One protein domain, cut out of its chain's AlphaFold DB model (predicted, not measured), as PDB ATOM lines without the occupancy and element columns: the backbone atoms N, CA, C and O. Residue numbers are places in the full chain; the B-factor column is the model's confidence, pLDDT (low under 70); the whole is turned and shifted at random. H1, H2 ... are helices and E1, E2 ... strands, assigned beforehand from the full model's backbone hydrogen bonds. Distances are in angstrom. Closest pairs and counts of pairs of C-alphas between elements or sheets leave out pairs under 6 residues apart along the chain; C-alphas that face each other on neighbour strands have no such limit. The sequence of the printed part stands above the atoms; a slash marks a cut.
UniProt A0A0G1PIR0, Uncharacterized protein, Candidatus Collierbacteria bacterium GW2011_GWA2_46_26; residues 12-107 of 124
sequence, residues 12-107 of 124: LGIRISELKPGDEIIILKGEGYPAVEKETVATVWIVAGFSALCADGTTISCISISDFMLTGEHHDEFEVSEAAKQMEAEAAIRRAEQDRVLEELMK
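AT A GLANCE: This is residues 12 to 107 of the 124 residues of an uncharacterized protein of Candidatus Collierbacteria bacterium GW2011_GWA2_46_26 (UniProt A0A0G1PIR0). A small body, built on one strongly twisted and partly curled sheet of five strands, has a long straight helical arm sticking out of it. The short helix H1 packs on the sheet beside E2, E3 and E4, and the long helix H2 meets the body only near its beginning, while residues 89 to 107 stick out and make the length of the whole. The printed part has 96 residues, with two named helices and five named strands in the order H1, E1, E2, E3, E4, E5, H2; the sheet has the order E4, E3, E2, E1, E5 and is antiparallel throughout. The class is mixed, helices and strands. The whole is compact, with a radius of gyration of the C-alphas of 14.4 A, though its outline is elongated, spanning 47 by 25 by 24 A.

IN THESE COORDINATES: H1 is residues 12 to 17 and begins at C-alpha 12, at (196.165, 181.711, 71.819). E1, residues 23 to 27, is 12.5 A long from first to last C-alpha. E2, residues 40 to 48, is the longest strand, 21.1 A from its C-alpha at (213.401, 182.855, 67.216) to that of Ala 48, and it bends by 68 degrees at residue 45. E3 is residues 51 to 54, and E4 is residues 59 to 61. E5, residues 68 to 74, is 15.3 A long. H2, residues 82 to 105, is 34.8 A long and ends at C-alpha 105, at (192.813, 169.478, 101.740).

HOW THE PARTS SIT: E1, E2, E3 and E4 form a meander, each strand the antiparallel neighbour of the one before. E1 and E2 are a hairpin with 122 degrees between their directions; N 27 and O 40 are within hydrogen-bond range at 2.8 A, and N 42 and O 25 at 2.9 A. E2 is staggered: it pairs with E1 over residues 40 to 43 and with E3 over residues 44 to 48. In the hairpin of E2 and E3, at 130 degrees, N 48 and O 51 are 2.8 A apart. In the hairpin of E3 and E4, at 163 degrees, N 52 and O 60 are 2.8 A apart. E5 is the antiparallel neighbour of E1, at 151 degrees, with N 26 and O 69 at 2.8 A. E4 and E5 are the edge strands, and they are only just apart, 8.2 A at the closest. H1 is on the sheet at a height over the sheet of 7.0 A, beside the strands and only just over none of them, with 2 of its C-alphas falling on E4 and 2 on E3. Its closest C-alphas to E3 are those of Ile 16 and Ser 51, 6.2 A apart. H1 and E5 are near each other, with 5 pairs of C-alphas within 10 A. H2 only grazes the sheet, with its residues 84 to 88; the closest C-alphas of E3 and H2 are those of Cys 54 and Ala 84, 7.1 A apart. H1 and H2 are apart. In both helices every pair of O i and N i+4 is within hydrogen-bond range.

THE WHOLE: The two C-alphas farthest apart are those of Lys 38 and Lys 107, 48.7 A. Residues 89 to 107, of which 89 to 105 belong to H2, stand free; the body without them has 77 residues and spans 27 by 23 by 22 A. The link from E1 to E2, residues 28 to 39, is long. The printed part has no cut. The mean pLDDT of the printed part of this model is 91.7, and no printed residue is under 70.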
ATOM      1  N   LEU A  12     194.812 182.164  71.518       88.12
ATOM      2  CA  LEU A  12     196.165 181.711  71.819       88.12
ATOM      3  C   LEU A  12     196.186 180.384  72.591       88.12
ATOM      4  O   LEU A  12     196.913 179.478  72.211       88.12
ATOM      5  N   GLY A  13     195.391 180.248  73.656       89.19
ATOM      6  CA  GLY A  13     195.307 179.006  74.426       89.19
ATOM      7  C   GLY A  13     194.858 177.814  73.578       89.19
ATOM      8  O   GLY A  13     195.441 176.741  73.703       89.19
ATOM      9  N   ILE A  14     193.890 178.017  72.678       90.25
ATOM     10  CA  ILE A  14     193.454 176.994  71.717       90.25
ATOM     11  C   ILE A  14     194.625 176.604  70.811       90.25
ATOM     12  O   ILE A  14     194.976 175.427  70.769       90.25
ATOM     13  N   ARG A  15     195.291 177.583  70.181       92.19
ATOM     14  CA  ARG A  15     196.463 177.338  69.324       92.19
ATOM     15  C   ARG A  15     197.565 176.570  70.058       92.19
ATOM     16  O   ARG A  15     198.131 175.646  69.493       92.19
ATOM     17  N   ILE A  16     197.846 176.908  71.320       93.88
ATOM     18  CA  ILE A  16     198.838 176.189  72.137       93.88
ATOM     19  C   ILE A  16     198.397 174.743  72.396       93.88
ATOM     20  O   ILE A  16     199.219 173.837  72.323       93.88
ATOM     21  N   SER A  17     197.116 174.512  72.693       92.69
ATOM     22  CA  SER A  17     196.600 173.168  72.992       92.69
ATOM     23  C   SER A  17     196.616 172.215  71.793       92.69
ATOM     24  O   SER A  17     196.575 171.000  71.975       92.69
ATOM     25  N   GLU A  18     196.676 172.760  70.576       93.69
ATOM     26  CA  GLU A  18     196.770 171.997  69.329       93.69
ATOM     27  C   GLU A  18     198.212 171.593  68.984       93.69
ATOM     28  O   GLU A  18     198.404 170.701  68.152       93.69
ATOM     29  N   LEU A  19     199.208 172.205  69.637       96.06
ATOM     30  CA  LEU A  19     200.620 171.872  69.466       96.06
ATOM     31  C   LEU A  19     200.933 170.465  69.966       96.06
ATOM     32  O   LEU A  19     200.316 169.938  70.898       96.06
ATOM     33  N   LYS A  20     201.978 169.886  69.388       96.81
ATOM     34  CA  LYS A  20     202.555 168.608  69.789       96.81
ATOM     35  C   LYS A  20     204.055 168.758  70.041       96.81
ATOM     36  O   LYS A  20     204.702 169.591  69.409       96.81
ATOM     37  N   PRO A  21     204.634 167.944  70.942       97.62
ATOM     38  CA  PRO A  21     206.084 167.794  71.019       97.62
ATOM     39  C   PRO A  21     206.664 167.500  69.633       97.62
ATOM     40  O   PRO A  21     206.159 166.608  68.960       97.62
ATOM     41  N   GLY A  22     207.685 168.248  69.224       97.56
ATOM     42  CA  GLY A  22     208.295 168.182  67.896       97.56
ATOM     43  C   GLY A  22     207.832 169.270  66.927       97.56
ATOM     44  O   GLY A  22     208.551 169.549  65.970       97.56
ATOM     45  N   ASP A  23     206.694 169.932  67.171       98.31
ATOM     46  CA  ASP A  23     206.234 171.025  66.307       98.31
ATOM     47  C   ASP A  23     207.201 172.210  66.365       98.31
ATOM     48  O   ASP A  23     207.642 172.626  67.441       98.31
ATOM     49  N   GLU A  24     207.513 172.779  65.206       98.00
ATOM     50  CA  GLU A  24     208.344 173.971  65.108       98.00
ATOM     51  C   GLU A  24     207.491 175.243  65.029       98.00
ATOM     52  O   GLU A  24     206.527 175.364  64.261       98.00
ATOM     53  N   ILE A  25     207.862 176.220  65.856       97.31
ATOM     54  CA  ILE A  25     207.178 177.500  65.975       97.31
ATOM     55  C   ILE A  25     208.159 178.662  65.866       97.31
ATOM     56  O   ILE A  25     209.332 178.557  66.218       97.31
ATOM     57  N   ILE A  26     207.654 179.805  65.419       96.94
ATOM     58  CA  ILE A  26     208.361 181.083  65.441       96.94
ATOM     59  C   ILE A  26     207.803 181.906  66.593       96.94
ATOM     60  O   ILE A  26     206.625 182.262  66.586       96.94
ATOM     61  N   ILE A  27     208.660 182.235  67.554       95.25
ATOM     62  CA  ILE A  27     208.355 183.119  68.679       95.25
ATOM     63  C   ILE A  27     208.793 184.533  68.300       95.25
ATOM     64  O   ILE A  27     209.952 184.759  67.939       95.25
ATOM     65  N   LEU A  28     207.865 185.489  68.361       93.00
ATOM     66  CA  LEU A  28     208.143 186.876  67.992       93.00
ATOM     67  C   LEU A  28     208.989 187.583  69.060       93.00
ATOM     68  O   LEU A  28     208.972 187.241  70.240       93.00
ATOM     69  N   LYS A  29     209.726 188.617  68.650       93.50
ATOM     70  CA  LYS A  29     210.545 189.420  69.568       93.50
ATOM     71  C   LYS A  29     209.705 189.984  70.721       93.50
ATOM     72  O   LYS A  29     208.752 190.718  70.481       93.50
ATOM     73  N   GLY A  30     210.161 189.763  71.952       92.38
ATOM     74  CA  GLY A  30     209.500 190.233  73.172       92.38
ATOM     75  C   GLY A  30     208.427 189.284  73.709       92.38
ATOM     76  O   GLY A  30     207.920 189.533  74.800       92.38
ATOM     77  N   GLU A  31     208.127 188.204  72.987       93.38
ATOM     78  CA  GLU A  31     207.185 187.170  73.402       93.38
ATOM     79  C   GLU A  31     207.891 186.029  74.146       93.38
ATOM     80  O   GLU A  31     209.107 185.833  74.034       93.38
ATOM     81  N   GLY A  32     207.099 185.249  74.881       91.62
ATOM     82  CA  GLY A  32     207.554 184.066  75.605       91.62
ATOM     83  C   GLY A  32     208.160 184.375  76.975       91.62
ATOM     84  O   GLY A  32     208.252 185.523  77.418       91.62
ATOM     85  N   TYR A  33     208.541 183.318  77.688       92.06
ATOM     86  CA  TYR A  33     209.167 183.399  79.000       92.06
ATOM     87  C   TYR A  33     210.351 182.422  79.115       92.06
ATOM     88  O   TYR A  33     210.124 181.211  79.100       92.06
ATOM     89  N   PRO A  34     211.594 182.910  79.274       92.25
ATOM     90  CA  PRO A  34     211.985 184.321  79.185       92.25
ATOM     91  C   PRO A  34     211.666 184.918  77.803       92.25
ATOM     92  O   PRO A  34     211.584 184.195  76.815       92.25
ATOM     93  N   ALA A  35     211.464 186.237  77.744       93.19
ATOM     94  CA  ALA A  35     211.130 186.913  76.492       93.19
ATOM     95  C   ALA A  35     212.303 186.851  75.506       93.19
ATOM     96  O   ALA A  35     213.438 187.177  75.868       93.19
ATOM     97  N   VAL A  36     212.035 186.479  74.254       93.25
ATOM     98  CA  VAL A  36     213.089 186.343  73.239       93.25
ATOM     99  C   VAL A  36     213.537 187.714  72.714       93.25
ATOM    100  O   VAL A  36     212.728 188.588  72.398       93.25
ATOM    101  N   GLU A  37     214.850 187.932  72.593       93.94
ATOM    102  CA  GLU A  37     215.411 189.235  72.175       93.94
ATOM    103  C   GLU A  37     215.198 189.548  70.685       93.94
ATOM    104  O   GLU A  37     215.231 190.709  70.254       93.94
ATOM    105  N   LYS A  38     214.990 188.500  69.892       94.25
ATOM    106  CA  LYS A  38     214.731 188.531  68.455       94.25
ATOM    107  C   LYS A  38     213.766 187.410  68.101       94.25
ATOM    108  O   LYS A  38     213.627 186.455  68.863       94.25
ATOM    109  N   GLU A  39     213.150 187.525  66.933       94.12
ATOM    110  CA  GLU A  39     212.367 186.434  66.367       94.12
ATOM    111  C   GLU A  39     213.207 185.150  66.335       94.12
ATOM    112  O   GLU A  39     214.351 185.160  65.866       94.12
ATOM    113  N   THR A  40     212.667 184.089  66.929       95.44
ATOM    114  CA  THR A  40     213.401 182.855  67.216       95.44
ATOM    115  C   THR A  40     212.556 181.657  66.819       95.44
ATOM    116  O   THR A  40     211.382 181.576  67.171       95.44
ATOM    117  N   VAL A  41     213.165 180.733  66.081       96.69
ATOM    118  CA  VAL A  41     212.577 179.427  65.780       96.69
ATOM    119  C   VAL A  41     212.847 178.510  66.964       96.69
ATOM    120  O   VAL A  41     213.994 178.402  67.401       96.69
ATOM    121  N   ALA A  42     211.806 177.866  67.477       96.56
ATOM    122  CA  ALA A  42     211.889 176.970  68.615       96.56
ATOM    123  C   ALA A  42     211.056 175.709  68.364       96.56
ATOM    124  O   ALA A  42     209.986 175.763  67.758       96.56
ATOM    125  N   THR A  43     211.544 174.571  68.851       98.06
ATOM    126  CA  THR A  43     210.823 173.296  68.791       98.06
ATOM    127  C   THR A  43     210.073 173.081  70.095       98.06
ATOM    128  O   THR A  43     210.652 173.199  71.176       98.06
ATOM    129  N   VAL A  44     208.789 172.753  70.016       97.94
ATOM    130  CA  VAL A  44     207.956 172.440  71.178       97.94
ATOM    131  C   VAL A  44     208.428 171.128  71.796       97.94
ATOM    132  O   VAL A  44     208.555 170.121  71.108       97.94
ATOM    133  N   TRP A  45     208.658 171.112  73.107       97.88
ATOM    134  CA  TRP A  45     209.052 169.902  73.825       97.88
ATOM    135  C   TRP A  45     207.911 169.329  74.666       97.88
ATOM    136  O   TRP A  45     207.633 168.135  74.601       97.88
ATOM    137  N   ILE A  46     207.226 170.170  75.443       95.94
ATOM    138  CA  ILE A  46     206.136 169.744  76.330       95.94
ATOM    139  C   ILE A  46     204.950 170.678  76.141       95.94
ATOM    140  O   ILE A  46     205.113 171.893  76.179       95.94
ATOM    141  N   VAL A  47     203.753 170.107  76.019       94.62
ATOM    142  CA  VAL A  47     202.486 170.847  76.016       94.62
ATOM    143  C   VAL A  47     201.698 170.473  77.267       94.62
ATOM    144  O   VAL A  47     201.501 169.295  77.564       94.62
ATOM    145  N   ALA A  48     201.263 171.479  78.020       90.31
ATOM    146  CA  ALA A  48     200.538 171.333  79.276       90.31
ATOM    147  C   ALA A  48     199.324 172.274  79.293       90.31
ATOM    148  O   ALA A  48     199.410 173.440  79.684       90.31
ATOM    149  N   GLY A  49     198.172 171.758  78.856       88.00
ATOM    150  CA  GLY A  49     196.928 172.523  78.768       88.00
ATOM    151  C   GLY A  49     197.044 173.678  77.773       88.00
ATOM    152  O   GLY A  49     197.023 173.463  76.569       88.00
ATOM    153  N   PHE A  50     197.181 174.899  78.289       91.50
ATOM    154  CA  PHE A  50     197.288 176.132  77.495       91.50
ATOM    155  C   PHE A  50     198.678 176.772  77.588       91.50
ATOM    156  O   PHE A  50     198.826 177.994  77.519       91.50
ATOM    157  N   SER A  51     199.700 175.964  77.855       92.69
ATOM    158  CA  SER A  51     201.103 176.381  77.911       92.69
ATOM    159  C   SER A  51     201.985 175.340  77.236       92.69
ATOM    160  O   SER A  51     201.666 174.153  77.275       92.69
ATOM    161  N   ALA A  52     203.091 175.774  76.642       95.44
ATOM    162  CA  ALA A  52     204.085 174.892  76.050       95.44
ATOM    163  C   ALA A  52     205.503 175.340  76.418       95.44
ATOM    164  O   ALA A  52     205.802 176.533  76.437       95.44
ATOM    165  N   LEU A  53     206.364 174.370  76.720       96.44
ATOM    166  CA  LEU A  53     207.795 174.546  76.945       96.44
ATOM    167  C   LEU A  53     208.538 174.116  75.681       96.44
ATOM    168  O   LEU A  53     208.346 172.996  75.201       96.44
ATOM    169  N   CYS A  54     209.386 174.993  75.162       97.00
ATOM    170  CA  CYS A  54     210.223 174.729  74.003       97.00
ATOM    171  C   CYS A  54     211.564 174.114  74.420       97.00
ATOM    172  O   CYS A  54     212.027 174.268  75.551       97.00
ATOM    173  N   ALA A  55     212.200 173.425  73.478       97.19
ATOM    174  CA  ALA A  55     213.461 172.724  73.669       97.19
ATOM    175  C   ALA A  55     214.630 173.659  74.019       97.19
ATOM    176  O   ALA A  55     215.596 173.224  74.638       97.19
ATOM    177  N   ASP A  56     214.546 174.943  73.670       94.81
ATOM    178  CA  ASP A  56     215.536 175.959  74.033       94.81
ATOM    179  C   ASP A  56     215.373 176.477  75.476       94.81
ATOM    180  O   ASP A  56     216.327 177.015  76.039       94.81
ATOM    181  N   GLY A  57     214.220 176.238  76.111       94.38
ATOM    182  CA  GLY A  57     213.857 176.725  77.446       94.38
ATOM    183  C   GLY A  57     212.856 177.883  77.424       94.38
ATOM    184  O   GLY A  57     212.423 178.341  78.480       94.38
ATOM    185  N   THR A  58     212.445 178.347  76.244       94.75
ATOM    186  CA  THR A  58     211.401 179.361  76.114       94.75
ATOM    187  C   THR A  58     210.030 178.742  76.370       94.75
ATOM    188  O   THR A  58     209.674 177.706  75.816       94.75
ATOM    189  N   THR A  59     209.220 179.385  77.203       93.88
ATOM    190  CA  THR A  59     207.842 178.973  77.488       93.88
ATOM    191  C   THR A  59     206.862 179.920  76.808       93.88
ATOM    192  O   THR A  59     207.014 181.136  76.905       93.88
ATOM    193  N   ILE A  60     205.823 179.386  76.175       94.06
ATOM    194  CA  ILE A  60     204.661 180.154  75.711       94.06
ATOM    195  C   ILE A  60     203.438 179.767  76.536       94.06
ATOM    196  O   ILE A  60     203.235 178.596  76.862       94.06
ATOM    197  N   SER A  61     202.615 180.743  76.906       91.38
ATOM    198  CA  SER A  61     201.428 180.490  77.720       91.38
ATOM    199  C   SER A  61     200.313 181.471  77.408       91.38
ATOM    200  O   SER A  61     200.557 182.636  77.110       91.38
ATOM    201  N   CYS A  62     199.068 181.016  77.538       87.69
ATOM    202  CA  CYS A  62     197.895 181.871  77.384       87.69
ATOM    203  C   CYS A  62     197.753 182.948  78.476       87.69
ATOM    204  O   CYS A  62     196.916 183.839  78.335       87.69
ATOM    205  N   ILE A  63     198.535 182.854  79.560       82.19
ATOM    206  CA  ILE A  63     198.543 183.822  80.669       82.19
ATOM    207  C   ILE A  63     199.704 184.822  80.579       82.19
ATOM    208  O   ILE A  63     199.731 185.787  81.343       82.19
ATOM    209  N   SER A  64     200.674 184.585  79.695       73.56
ATOM    210  CA  SER A  64     201.816 185.470  79.460       73.56
ATOM    211  C   SER A  64     201.621 186.294  78.188       73.56
ATOM    212  O   SER A  64     200.751 186.008  77.369       73.56
ATOM    213  N   ILE A  65     202.451 187.327  78.022       74.12
ATOM    214  CA  ILE A  65     202.637 187.983  76.724       74.12
ATOM    215  C   ILE A  65     203.315 186.940  75.834       74.12
ATOM    216  O   ILE A  65     204.481 186.579  76.035       74.12
ATOM    217  N   SER A  66     202.513 186.284  75.007       81.00
ATOM    218  CA  SER A  66     202.983 185.241  74.109       81.00
ATOM    219  C   SER A  66     202.191 185.292  72.814       81.00
ATOM    220  O   SER A  66     200.965 185.313  72.827       81.00
ATOM    221  N   ASP A  67     202.893 185.238  71.696       86.31
ATOM    222  CA  ASP A  67     202.327 184.911  70.399       86.31
ATOM    223  C   ASP A  67     203.371 184.140  69.598       86.31
ATOM    224  O   ASP A  67     204.580 184.257  69.827       86.31
ATOM    225  N   PHE A  68     202.891 183.308  68.686       93.31
ATOM    226  CA  PHE A  68     203.749 182.485  67.855       93.31
ATOM    227  C   PHE A  68     203.078 182.171  66.522       93.31
ATOM    228  O   PHE A  68     201.855 182.255  66.366       93.31
ATOM    229  N   MET A  69     203.900 181.765  65.563       94.81
ATOM    230  CA  MET A  69     203.457 181.265  64.267       94.81
ATOM    231  C   MET A  69     203.921 179.823  64.091       94.81
ATOM    232  O   MET A  69     205.050 179.492  64.440       94.81
ATOM    233  N   LEU A  70     203.063 178.974  63.531       94.38
ATOM    234  CA  LEU A  70     203.446 177.628  63.104       94.38
ATOM    235  C   LEU A  70     204.291 177.720  61.833       94.38
ATOM    236  O   LEU A  70     203.914 178.443  60.908       94.38
ATOM    237  N   THR A  71     205.386 176.963  61.752       95.88
ATOM    238  CA  THR A  71     206.146 176.841  60.494       95.88
ATOM    239  C   THR A  71     205.568 175.761  59.581       95.88
ATOM    240  O   THR A  71     205.682 175.861  58.361       95.88
ATOM    241  N   GLY A  72     204.894 174.766  60.167       94.62
ATOM    242  CA  GLY A  72     204.413 173.567  59.478       94.62
ATOM    243  C   GLY A  72     205.415 172.408  59.493       94.62
ATOM    244  O   GLY A  72     205.066 171.320  59.041       94.62
ATOM    245  N   GLU A  73     206.618 172.626  60.026       96.81
ATOM    246  CA  GLU A  73     207.644 171.597  60.198       96.81
ATOM    247  C   GLU A  73     207.450 170.843  61.523       96.81
ATOM    248  O   GLU A  73     206.979 171.401  62.520       96.81
ATOM    249  N   HIS A  74     207.827 169.562  61.530       97.50
ATOM    250  CA  HIS A  74     207.775 168.696  62.705       97.50
ATOM    251  C   HIS A  74     209.041 167.843  62.788       97.50
ATOM    252  O   HIS A  74     209.439 167.222  61.801       97.50
ATOM    253  N   HIS A  75     209.642 167.789  63.974       96.00
ATOM    254  CA  HIS A  75     210.872 167.051  64.241       96.00
ATOM    255  C   HIS A  75     210.598 165.906  65.217       96.00
ATOM    256  O   HIS A  75     210.293 166.146  66.384       96.00
ATOM    257  N   ASP A  76     210.757 164.662  64.758       96.12
ATOM    258  CA  ASP A  76     210.616 163.472  65.615       96.12
ATOM    259  C   ASP A  76     211.744 163.375  66.662       96.12
ATOM    260  O   ASP A  76     211.554 162.849  67.760       96.12
ATOM    261  N   GLU A  77     212.927 163.895  66.324       95.75
ATOM    262  CA  GLU A  77     214.113 163.918  67.180       95.75
ATOM    263  C   GLU A  77     214.696 165.333  67.230       95.75
ATOM    264  O   GLU A  77     214.964 165.947  66.196       95.75
ATOM    265  N   PHE A  78     214.921 165.851  68.437       96.56
ATOM    266  CA  PHE A  78     215.510 167.171  68.661       96.56
ATOM    267  C   PHE A  78     216.283 167.214  69.980       96.56
ATOM    268  O   PHE A  78     216.001 166.474  70.927       96.56
ATOM    269  N   GLU A  79     217.287 168.088  70.043       96.00
ATOM    270  CA  GLU A  79     218.068 168.302  71.256       96.00
ATOM    271  C   GLU A  79     217.326 169.247  72.203       96.00
ATOM    272  O   GLU A  79     216.852 170.310  71.805       96.00
ATOM    273  N   VAL A  80     217.248 168.861  73.475       96.69
ATOM    274  CA  VAL A  80     216.649 169.677  74.533       96.69
ATOM    275  C   VAL A  80     217.759 170.300  75.365       96.69
ATOM    276  O   VAL A  80     218.622 169.588  75.892       96.69
ATOM    277  N   SER A  81     217.710 171.621  75.512       96.25
ATOM    278  CA  SER A  81     218.674 172.393  76.281       96.25
ATOM    279  C   SER A  81     218.636 172.014  77.762       96.25
ATOM    280  O   SER A  81     217.602 171.640  78.324       96.25
ATOM    281  N   GLU A  82     219.776 172.150  78.438       95.94
ATOM    282  CA  GLU A  82     219.844 171.921  79.885       95.94
ATOM    283  C   GLU A  82     218.954 172.899  80.665       95.94
ATOM    284  O   GLU A  82     218.395 172.529  81.695       95.94
ATOM    285  N   ALA A  83     218.761 174.119  80.153       92.81
ATOM    286  CA  ALA A  83     217.856 175.096  80.750       92.81
ATOM    287  C   ALA A  83     216.399 174.608  80.706       92.81
ATOM    288  O   ALA A  83     215.715 174.637  81.729       92.81
ATOM    289  N   ALA A  84     215.945 174.080  79.563       94.06
ATOM    290  CA  ALA A  84     214.608 173.506  79.440       94.06
ATOM    291  C   ALA A  84     214.413 172.329  80.409       94.06
ATOM    292  O   ALA A  84     213.413 172.277  81.125       94.06
ATOM    293  N   LYS A  85     215.394 171.419  80.498       95.38
ATOM    294  CA  LYS A  85     215.354 170.277  81.432       95.38
ATOM    295  C   LYS A  85     215.265 170.720  82.891       95.38
ATOM    296  O   LYS A  85     214.511 170.134  83.662       95.38
ATOM    297  N   GLN A  86     216.008 171.757  83.275       94.00
ATOM    298  CA  GLN A  86     215.937 172.319  84.627       94.00
ATOM    299  C   GLN A  86     214.554 172.911  84.921       94.00
ATOM    300  O   GLN A  86     213.994 172.648  85.983       94.00
ATOM    301  N   MET A  87     213.970 173.645  83.970       91.56
ATOM    302  CA  MET A  87     212.626 174.214  84.124       91.56
ATOM    303  C   MET A  87     211.548 173.133  84.259       91.56
ATOM    304  O   MET A  87     210.651 173.262  85.094       91.56
ATOM    305  N   GLU A  88     211.645 172.051  83.482       93.69
ATOM    306  CA  GLU A  88     210.753 170.893  83.604       93.69
ATOM    307  C   GLU A  88     210.880 170.234  84.979       93.69
ATOM    308  O   GLU A  88     209.862 170.018  85.640       93.69
ATOM    309  N   ALA A  89     212.110 170.012  85.454       92.75
ATOM    310  CA  ALA A  89     212.361 169.403  86.754       92.75
ATOM    311  C   ALA A  89     211.785 170.246  87.904       92.75
ATOM    312  O   ALA A  89     211.120 169.718  88.799       92.75
ATOM    313  N   GLU A  90     211.966 171.571  87.871       90.81
ATOM    314  CA  GLU A  90     211.354 172.480  88.847       90.81
ATOM    315  C   GLU A  90     209.821 172.447  88.789       90.81
ATOM    316  O   GLU A  90     209.150 172.416  89.827       90.81
ATOM    317  N   ALA A  91     209.248 172.436  87.583       88.00
ATOM    318  CA  ALA A  91     207.807 172.348  87.391       88.00
ATOM    319  C   ALA A  91     207.245 170.998  87.868       88.00
ATOM    320  O   ALA A  91     206.151 170.953  88.429       88.00
ATOM    321  N   ALA A  92     207.975 169.898  87.677       89.88
ATOM    322  CA  ALA A  92     207.613 168.575  88.174       89.88
ATOM    323  C   ALA A  92     207.596 168.529  89.709       89.88
ATOM    324  O   ALA A  92     206.625 168.045  90.290       89.88
ATOM    325  N   ILE A  93     208.606 169.109  90.367       90.81
ATOM    326  CA  ILE A  93     208.657 169.213  91.834       90.81
ATOM    327  C   ILE A  93     207.454 170.007  92.361       90.81
ATOM    328  O   ILE A  93     206.757 169.544  93.263       90.81
ATOM    329  N   ARG A  94     207.162 171.173  91.768       85.50
ATOM    330  CA  ARG A  94     206.016 172.004  92.176       85.50
ATOM    331  C   ARG A  94     204.672 171.312  91.950       85.50
ATOM    332  O   ARG A  94     203.782 171.460  92.783       85.50
ATOM    333  N   ARG A  95     204.513 170.563  90.850       84.69
ATOM    334  CA  ARG A  95     203.299 169.767  90.588       84.69
ATOM    335  C   ARG A  95     203.084 168.718  91.677       84.69
ATOM    336  O   ARG A  95     202.006 168.670  92.252       84.69
ATOM    337  N   ALA A  96     204.124 167.964  92.028       87.25
ATOM    338  CA  ALA A  96     204.039 166.964  93.092       87.25
ATOM    339  C   ALA A  96     203.684 167.580  94.460       87.25
ATOM    340  O   ALA A  96     202.931 166.990  95.232       87.25
ATOM    341  N   GLU A  97     204.195 168.777  94.763       87.06
ATOM    342  CA  GLU A  97     203.834 169.504  95.985       87.06
ATOM    343  C   GLU A  97     202.367 169.958  95.976       87.06
ATOM    344  O   GLU A  97     201.666 169.772  96.972       87.06
ATOM    345  N   GLN A  98     201.882 170.505  94.856       81.25
ATOM    346  CA  GLN A  98     200.480 170.909  94.706       81.25
ATOM    347  C   GLN A  98     199.520 169.730  94.849       81.25
ATOM    348  O   GLN A  98     198.525 169.857  95.561       81.25
ATOM    349  N   ASP A  99     199.835 168.592  94.232       85.06
ATOM    350  CA  ASP A  99     199.018 167.382  94.328       85.06
ATOM    351  C   ASP A  99     198.952 166.874  95.774       85.06
ATOM    352  O   ASP A  99     197.874 166.534  96.260       85.06
ATOM    353  N   ARG A 100     200.075 166.911  96.508       85.31
ATOM    354  CA  ARG A 100     200.104 166.544  97.932       85.31
ATOM    355  C   ARG A 100     199.235 167.472  98.783       85.31
ATOM    356  O   ARG A 100     198.485 166.996  99.629       85.31
ATOM    357  N   VAL A 101     199.331 168.786  98.568       83.94
ATOM    358  CA  VAL A 101     198.520 169.779  99.297       83.94
ATOM    359  C   VAL A 101     197.033 169.613  98.980       83.94
ATOM    360  O   VAL A 101     196.202 169.706  99.881       83.94
ATOM    361  N   LEU A 102     196.683 169.342  97.720       82.81
ATOM    362  CA  LEU A 102     195.303 169.075  97.324       82.81
ATOM    363  C   LEU A 102     194.767 167.810  98.006       82.81
ATOM    364  O   LEU A 102     193.655 167.830  98.524       82.81
ATOM    365  N   GLU A 103     195.559 166.737  98.058       82.94
ATOM    366  CA  GLU A 103     195.172 165.497  98.737       82.94
ATOM    367  C   GLU A 103     194.971 165.697 100.249       82.94
ATOM    368  O   GLU A 103     194.045 165.130 100.825       82.94
ATOM    369  N   GLU A 104     195.806 166.511 100.902       82.19
ATOM    370  CA  GLU A 104     195.621 166.889 102.310       82.19
ATOM    371  C   GLU A 104     194.330 167.695 102.517       82.19
ATOM    372  O   GLU A 104     193.553 167.374 103.411       82.19
ATOM    373  N   LEU A 105     194.043 168.680 101.657       79.44
ATOM    374  CA  LEU A 105     192.813 169.478 101.740       79.44
ATOM    375  C   LEU A 105     191.543 168.655 101.480       79.44
ATOM    376  O   LEU A 105     190.503 168.934 102.067       79.44
ATOM    377  N   MET A 106     191.612 167.637 100.619       74.69
ATOM    378  CA  MET A 106     190.474 166.755 100.331       74.69
ATOM    379  C   MET A 106     190.205 165.716 101.432       74.69
ATOM    380  O   MET A 106     189.175 165.049 101.376       74.69
ATOM    381  N   LYS A 107     191.096 165.558 102.424       73.06
ATOM    382  CA  LYS A 107     190.895 164.633 103.556       73.06
ATOM    383  C   LYS A 107     190.015 165.200 104.675       73.06
ATOM    384  O   LYS A 107     189.481 164.402 105.438       73.06
TER     385      LYS A 107